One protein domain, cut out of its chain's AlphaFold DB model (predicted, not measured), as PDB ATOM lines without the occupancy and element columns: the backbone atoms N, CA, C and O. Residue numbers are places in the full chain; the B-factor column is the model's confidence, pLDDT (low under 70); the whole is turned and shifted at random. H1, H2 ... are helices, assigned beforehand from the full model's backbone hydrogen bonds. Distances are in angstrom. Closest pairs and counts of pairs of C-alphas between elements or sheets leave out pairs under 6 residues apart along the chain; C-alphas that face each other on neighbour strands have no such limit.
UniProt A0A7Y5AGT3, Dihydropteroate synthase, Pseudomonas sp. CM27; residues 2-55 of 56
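This is residues 2 to 55 of the 56 residues of the protein "Dihydropteroate synthase" of Pseudomonas sp. CM27 (UniProt A0A7Y5AGT3). Two longer helices, H2 and H3, pack together at a slant and run the same way, with the short helix H1 set crosswise near the end of H2 where that helix begins. The link of residues 29 to 38 bows out and returns from the last residue of H2 to the first of H3, while the link of residues 9 to 15 swings round the end of the domain where H1 lies. The printed part has 54 residues with three named helices in the order H1, H2, H3 and no named strand; its class is all helix, with 35 of the 54 residues in the named helices. It is only just compact, close to loose, with a radius of gyration of the C-alphas of 11.8 A, and it is elongated, with spans of 36 by 20 by 18 A.

H1 covers residues 2 to 8 and measures 10.1 A from first to last C-alpha; C-alpha 2 is at (-25.448, 25.099, 108.790). After residues 9 to 15, H2 covers residues 16 to 28, with C-alpha 16 at (-22.444, 35.534, 114.387) and a length of 18.5 A. After residues 29 to 38, H3 covers residues 39 to 53; with 15 residues it is the longest helix, 21.0 A from first to last C-alpha. C-alpha 53 is at (0.194, 40.449, 111.102).

H1 and H2 only just touch, with 3 pairs of C-alphas within 8 A. H2 touches H1 with residues 18 to 19 alone, and the closest C-alphas of the two helices, those of Ile 4 and Gly 18, are 5.8 A apart. The lines of H1 and H2 are about perpendicular, at 77 degrees. H2 and H3 touch with 12 pairs of C-alphas within 8 A, and their closest C-alphas, those of Leu 20 and Thr 42, are 6.1 A apart. Their lines stand at a steep tilt of 38 degrees, and the two helices run the same way. H1 and H3 are apart. In H1, H2 and H3 every O i to N i+4 pair is within hydrogen-bond range.

The two C-alphas farthest apart, those of Pro 11 and Ala 55, are 36.8 A apart, and the first and last printed C-alphas, those of Ser 2 and Ala 55, are 34.8 A apart. The printed part runs from residue 2 to residue 55 and has no cut. The link from H1 to H2, with 7 residues, and the link from H2 to H3, with 10 residues, are both short. The mean pLDDT of the printed part of this model is 96.9, and no printed residue is under 70.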
ATOM      1  N   SER A   2     -24.823  26.198 108.018       91.56
ATOM      2  CA  SER A   2     -25.448  25.099 108.790       91.56
ATOM      3  C   SER A   2     -24.459  24.411 109.734       91.56
ATOM      4  O   SER A   2     -24.805  24.178 110.881       91.56
ATOM      5  N   MET A   3     -23.217  24.210 109.280       96.06
ATOM      6  CA  MET A   3     -22.102  23.688 110.080       96.06
ATOM      7  C   MET A   3     -21.953  24.391 111.438       96.06
ATOM      8  O   MET A   3     -21.951  23.714 112.451       96.06
ATOM      9  N   ILE A   4     -21.967  25.729 111.488       96.75
ATOM     10  CA  ILE A   4     -21.901  26.479 112.758       96.75
ATOM     11  C   ILE A   4     -23.061  26.100 113.688       96.75
ATOM     12  O   ILE A   4     -22.864  25.911 114.881       96.75
ATOM     13  N   GLY A   5     -24.272  25.984 113.139       96.19
ATOM     14  CA  GLY A   5     -25.451  25.621 113.919       96.19
ATOM     15  C   GLY A   5     -25.428  24.191 114.436       96.19
ATOM     16  O   GLY A   5     -25.897  23.959 115.538       96.19
ATOM     17  N   LEU A   6     -24.877  23.258 113.656       97.19
ATOM     18  CA  LEU A   6     -24.730  21.859 114.057       97.19
ATOM     19  C   LEU A   6     -23.607  21.679 115.083       97.19
ATOM     20  O   LEU A   6     -23.758  20.898 116.009       97.19
ATOM     21  N   THR A   7     -22.493  22.398 114.935       97.56
ATOM     22  CA  THR A   7     -21.332  22.270 115.825       97.56
ATOM     23  C   THR A   7     -21.518  23.001 117.152       97.56
ATOM     24  O   THR A   7     -21.066  22.506 118.177       97.56
ATOM     25  N   LEU A   8     -22.145  24.182 117.146       96.62
ATOM     26  CA  LEU A   8     -22.332  25.006 118.348       96.62
ATOM     27  C   LEU A   8     -23.750  24.921 118.928       96.62
ATOM     28  O   LEU A   8     -24.040  25.620 119.895       96.62
ATOM     29  N   GLU A   9     -24.632  24.129 118.310       97.00
ATOM     30  CA  GLU A   9     -26.042  23.977 118.697       97.00
ATOM     31  C   GLU A   9     -26.796  25.319 118.746       97.00
ATOM     32  O   GLU A   9     -27.559  25.610 119.665       97.00
ATOM     33  N   ARG A  10     -26.574  26.174 117.732       95.69
ATOM     34  CA  ARG A  10     -27.150  27.531 117.660       95.69
ATOM     35  C   ARG A  10     -28.146  27.739 116.509       95.69
ATOM     36  O   ARG A  10     -27.865  27.351 115.357       95.69
ATOM     37  N   PRO A  11     -29.282  28.428 116.756       95.88
ATOM     38  CA  PRO A  11     -30.203  28.846 115.700       95.88
ATOM     39  C   PRO A  11     -29.544  29.882 114.783       95.88
ATOM     40  O   PRO A  11     -28.523  30.466 115.127       95.88
ATOM     41  N   VAL A  12     -30.106  30.114 113.591       93.81
ATOM     42  CA  VAL A  12     -29.481  30.947 112.537       93.81
ATOM     43  C   VAL A  12     -29.080  32.346 113.028       93.81
ATOM     44  O   VAL A  12     -27.986  32.792 112.686       93.81
ATOM     45  N   GLY A  13     -29.912  32.993 113.852       94.69
ATOM     46  CA  GLY A  13     -29.656  34.336 114.391       94.69
ATOM     47  C   GLY A  13     -28.523  34.416 115.421       94.69
ATOM     48  O   GLY A  13     -28.006  35.495 115.669       94.69
ATOM     49  N   GLU A  14     -28.082  33.286 115.974       95.88
ATOM     50  CA  GLU A  14     -27.036  33.226 117.010       95.88
ATOM     51  C   GLU A  14     -25.688  32.730 116.457       95.88
ATOM     52  O   GLU A  14     -24.791  32.333 117.200       95.88
ATOM     53  N   ARG A  15     -25.514  32.721 115.129       97.25
ATOM     54  CA  ARG A  15     -24.310  32.175 114.468       97.25
ATOM     55  C   ARG A  15     -23.242  33.218 114.160       97.25
ATOM     56  O   ARG A  15     -22.289  32.886 113.450       97.25
ATOM     57  N   LEU A  16     -23.387  34.448 114.656       96.88
ATOM     58  CA  LEU A  16     -22.444  35.534 114.387       96.88
ATOM     59  C   LEU A  16     -21.025  35.135 114.808       96.88
ATOM     60  O   LEU A  16     -20.144  35.039 113.960       96.88
ATOM     61  N   TYR A  17     -20.827  34.771 116.075       97.06
ATOM     62  CA  TYR A  17     -19.499  34.435 116.601       97.06
ATOM     63  C   TYR A  17     -18.849  33.241 115.897       97.06
ATOM     64  O   TYR A  17     -17.665  33.284 115.571       97.06
ATOM     65  N   GLY A  18     -19.624  32.202 115.568       97.25
ATOM     66  CA  GLY A  18     -19.102  31.082 114.784       97.25
ATOM     67  C   GLY A  18     -18.752  31.471 113.343       97.25
ATOM     68  O   GLY A  18     -17.796  30.948 112.778       97.25
ATOM     69  N   SER A  19     -19.484  32.417 112.746       97.44
ATOM     70  CA  SER A  19     -19.166  32.939 111.410       97.44
ATOM     71  C   SER A  19     -17.881  33.767 111.434       97.44
ATOM     72  O   SER A  19     -17.037  33.585 110.560       97.44
ATOM     73  N   LEU A  20     -17.706  34.611 112.455       97.94
ATOM     74  CA  LEU A  20     -16.497  35.410 112.657       97.94
ATOM     75  C   LEU A  20     -15.266  34.532 112.908       97.94
ATOM     76  O   LEU A  20     -14.218  34.776 112.317       97.94
ATOM     77  N   ALA A  21     -15.400  33.465 113.700       97.75
ATOM     78  CA  ALA A  21     -14.317  32.509 113.929       97.75
ATOM     79  C   ALA A  21     -13.856  31.826 112.627       97.75
ATOM     80  O   ALA A  21     -12.658  31.709 112.370       97.75
ATOM     81  N   LEU A  22     -14.798  31.413 111.769       97.44
ATOM     82  CA  LEU A  22     -14.460  30.835 110.464       97.44
ATOM     83  C   LEU A  22     -13.854  31.867 109.508       97.44
ATOM     84  O   LEU A  22     -12.944  31.521 108.757       97.44
ATOM     85  N   ALA A  23     -14.328  33.115 109.535       98.06
ATOM     86  CA  ALA A  23     -13.742  34.198 108.749       98.06
ATOM     87  C   ALA A  23     -12.290  34.460 109.169       98.06
ATOM     88  O   ALA A  23     -11.410  34.491 108.311       98.06
ATOM     89  N   ALA A  24     -12.024  34.551 110.476       98.06
ATOM     90  CA  ALA A  24     -10.677  34.709 111.010       98.06
ATOM     91  C   ALA A  24      -9.747  33.575 110.557       98.06
ATOM     92  O   ALA A  24      -8.663  33.831 110.037       98.06
ATOM     93  N   LEU A  25     -10.199  32.322 110.681       97.94
ATOM     94  CA  LEU A  25      -9.437  31.153 110.243       97.94
ATOM     95  C   LEU A  25      -9.178  31.145 108.730       97.94
ATOM     96  O   LEU A  25      -8.122  30.708 108.283       97.94
ATOM     97  N   ALA A  26     -10.141  31.590 107.923       97.88
ATOM     98  CA  ALA A  26      -9.971  31.659 106.478       97.88
ATOM     99  C   ALA A  26      -8.924  32.713 106.085       97.88
ATOM    100  O   ALA A  26      -8.058  32.427 105.260       97.88
ATOM    101  N   VAL A  27      -8.965  33.896 106.706       97.50
ATOM    102  CA  VAL A  27      -8.003  34.985 106.457       97.50
ATOM    103  C   VAL A  27      -6.590  34.559 106.834       97.50
ATOM    104  O   VAL A  27      -5.679  34.705 106.025       97.50
ATOM    105  N   THR A  28      -6.403  33.962 108.015       96.12
ATOM    106  CA  THR A  28      -5.075  33.492 108.452       96.12
ATOM    107  C   THR A  28      -4.534  32.355 107.585       96.12
ATOM    108  O   THR A  28      -3.323  32.180 107.492       96.12
ATOM    109  N   LYS A  29      -5.409  31.616 106.892       97.31
ATOM    110  CA  LYS A  29      -5.038  30.612 105.881       97.31
ATOM    111  C   LYS A  29      -4.872  31.171 104.461       97.31
ATOM    112  O   LYS A  29      -4.713  30.390 103.527       97.31
ATOM    113  N   GLY A  30      -4.897  32.492 104.283       96.62
ATOM    114  CA  GLY A  30      -4.621  33.150 103.002       96.62
ATOM    115  C   GLY A  30      -5.834  33.323 102.084       96.62
ATOM    116  O   GLY A  30      -5.664  33.557 100.888       96.62
ATOM    117  N   ALA A  31      -7.065  33.215 102.596       97.88
ATOM    118  CA  ALA A  31      -8.250  33.508 101.793       97.88
ATOM    119  C   ALA A  31      -8.295  34.994 101.397       97.88
ATOM    120  O   ALA A  31      -8.332  35.874 102.255       97.88
ATOM    121  N   SER A  32      -8.357  35.274 100.093       96.56
ATOM    122  CA  SER A  32      -8.414  36.647  99.564       96.56
ATOM    123  C   SER A  32      -9.830  37.226  99.478       96.56
ATOM    124  O   SER A  32      -9.990  38.439  99.395       96.56
ATOM    125  N   ILE A  33     -10.867  36.378  99.462       97.62
ATOM    126  CA  ILE A  33     -12.271  36.796  99.339       97.62
ATOM    127  C   ILE A  33     -13.112  36.064 100.387       97.62
ATOM    128  O   ILE A  33     -13.117  34.835 100.448       97.62
ATOM    129  N   LEU A  34     -13.879  36.827 101.170       97.50
ATOM    130  CA  LEU A  34     -14.855  36.312 102.128       97.50
ATOM    131  C   LEU A  34     -16.277  36.677 101.691       97.50
ATOM    132  O   LEU A  34     -16.599  37.848 101.506       97.50
ATOM    133  N   ARG A  35     -17.159  35.677 101.588       97.81
ATOM    134  CA  ARG A  35     -18.598  35.887 101.371       97.81
ATOM    135  C   ARG A  35     -19.350  35.757 102.693       97.81
ATOM    136  O   ARG A  35     -19.538  34.648 103.195       97.81
ATOM    137  N   VAL A  36     -19.835  36.877 103.219       97.12
ATOM    138  CA  VAL A  36     -20.510  36.958 104.526       97.12
ATOM    139  C   VAL A  36     -21.864  37.661 104.432       97.12
ATOM    140  O   VAL A  36     -22.195  38.240 103.404       97.12
ATOM    141  N   HIS A  37     -22.671  37.537 105.490       96.00
ATOM    142  CA  HIS A  37     -23.935  38.284 105.627       96.00
ATOM    143  C   HIS A  37     -23.732  39.484 106.566       96.00
ATOM    144  O   HIS A  37     -24.258  40.559 106.324       96.00
ATOM    145  N   ASP A  38     -22.906  39.280 107.591       97.19
ATOM    146  CA  ASP A  38     -22.592  40.210 108.672       97.19
ATOM    147  C   ASP A  38     -21.290  40.949 108.305       97.19
ATOM    148  O   ASP A  38     -20.180  40.535 108.655       97.19
ATOM    149  N   VAL A  39     -21.413  41.943 107.413       98.00
ATOM    150  CA  VAL A  39     -20.262  42.583 106.746       98.00
ATOM    151  C   VAL A  39     -19.447  43.432 107.715       98.00
ATOM    152  O   VAL A  39     -18.223  43.325 107.711       98.00
ATOM    153  N   ALA A  40     -20.103  44.255 108.536       98.38
ATOM    154  CA  ALA A  40     -19.423  45.188 109.432       98.38
ATOM    155  C   ALA A  40     -18.527  44.442 110.430       98.38
ATOM    156  O   ALA A  40     -17.327  44.697 110.512       98.38
ATOM    157  N   GLU A  41     -19.082  43.427 111.085       98.38
ATOM    158  CA  GLU A  41     -18.399  42.609 112.082       98.38
ATOM    159  C   GLU A  41     -17.253  41.796 111.463       98.38
ATOM    160  O   GLU A  41     -16.194  41.629 112.068       98.38
ATOM    161  N   THR A  42     -17.431  41.306 110.231       98.38
ATOM    162  CA  THR A  42     -16.366  40.583 109.517       98.38
ATOM    163  C   THR A  42     -15.219  41.519 109.129       98.38
ATOM    164  O   THR A  42     -14.055  41.125 109.222       98.38
ATOM    165  N   VAL A  43     -15.516  42.753 108.705       98.44
ATOM    166  CA  VAL A  43     -14.490  43.755 108.372       98.44
ATOM    167  C   VAL A  43     -13.635  44.083 109.594       98.44
ATOM    168  O   VAL A  43     -12.414  44.157 109.456       98.44
ATOM    169  N   ASP A  44     -14.237  44.216 110.776       98.62
ATOM    170  CA  ASP A  44     -13.494  44.469 112.015       98.62
ATOM    171  C   ASP A  44     -12.519  43.328 112.338       98.62
ATOM    172  O   ASP A  44     -11.348  43.578 112.635       98.62
ATOM    173  N   VAL A  45     -12.953  42.073 112.176       98.31
ATOM    174  CA  VAL A  45     -12.082  40.895 112.336       98.31
ATOM    175  C   VAL A  45     -10.913  40.921 111.349       98.31
ATOM    176  O   VAL A  45      -9.765  40.744 111.753       98.31
ATOM    177  N   VAL A  46     -11.181  41.169 110.063       98.12
ATOM    178  CA  VAL A  46     -10.137  41.227 109.022       98.12
ATOM    179  C   VAL A  46      -9.129  42.336 109.323       98.12
ATOM    180  O   VAL A  46      -7.922  42.108 109.236       98.12
ATOM    181  N   ARG A  47      -9.605  43.527 109.706       98.12
ATOM    182  CA  ARG A  47      -8.749  44.671 110.052       98.12
ATOM    183  C   ARG A  47      -7.857  44.369 111.245       98.12
ATOM    184  O   ARG A  47      -6.674  44.696 111.204       98.12
ATOM    185  N   MET A  48      -8.403  43.737 112.280       98.00
ATOM    186  CA  MET A  48      -7.622  43.388 113.461       98.00
ATOM    187  C   MET A  48      -6.547  42.348 113.132       98.00
ATOM    188  O   MET A  48      -5.400  42.522 113.527       98.00
ATOM    189  N   ILE A  49      -6.882  41.311 112.355       97.44
ATOM    190  CA  ILE A  49      -5.902  40.304 111.919       97.44
ATOM    191  C   ILE A  49      -4.780  40.957 111.109       97.44
ATOM    192  O   ILE A  49      -3.613  40.719 111.403       97.44
ATOM    193  N   ALA A  50      -5.118  41.819 110.147       96.69
ATOM    194  CA  ALA A  50      -4.120  42.531 109.353       96.69
ATOM    195  C   ALA A  50      -3.220  43.423 110.223       96.69
ATOM    196  O   ALA A  50      -2.012  43.477 110.014       96.69
ATOM    197  N   ALA A  51      -3.785  44.112 111.217       97.81
ATOM    198  CA  ALA A  51      -3.007  44.933 112.140       97.81
ATOM    199  C   ALA A  51      -2.031  44.104 112.992       97.81
ATOM    200  O   ALA A  51      -0.905  44.544 113.193       97.81
ATOM    201  N   VAL A  52      -2.433  42.912 113.450       96.94
ATOM    202  CA  VAL A  52      -1.537  41.992 114.175       96.94
ATOM    203  C   VAL A  52      -0.430  41.473 113.258       96.94
ATOM    204  O   VAL A  52       0.735  41.558 113.618       96.94
ATOM    205  N   GLN A  53      -0.776  41.003 112.057       94.12
ATOM    206  CA  GLN A  53       0.194  40.449 111.102       94.12
ATOM    207  C   GLN A  53       1.230  41.471 110.622       94.12
ATOM    208  O   GLN A  53       2.341  41.092 110.283       94.12
ATOM    209  N   ASN A  54       0.872  42.756 110.573       93.56
ATOM    210  CA  ASN A  54       1.799  43.831 110.207       93.56
ATOM    211  C   ASN A  54       2.662  44.318 111.386       93.56
ATOM    212  O   ASN A  54       3.543  45.150 111.177       93.56
ATOM    213  N   ALA A  55       2.353  43.897 112.615       91.88
ATOM    214  CA  ALA A  55       3.114  44.250 113.812       91.88
ATOM    215  C   ALA A  55       4.175  43.194 114.180       91.88
ATOM    216  O   ALA A  55       5.051  43.497 114.991       91.88
TER     217      ALA A  55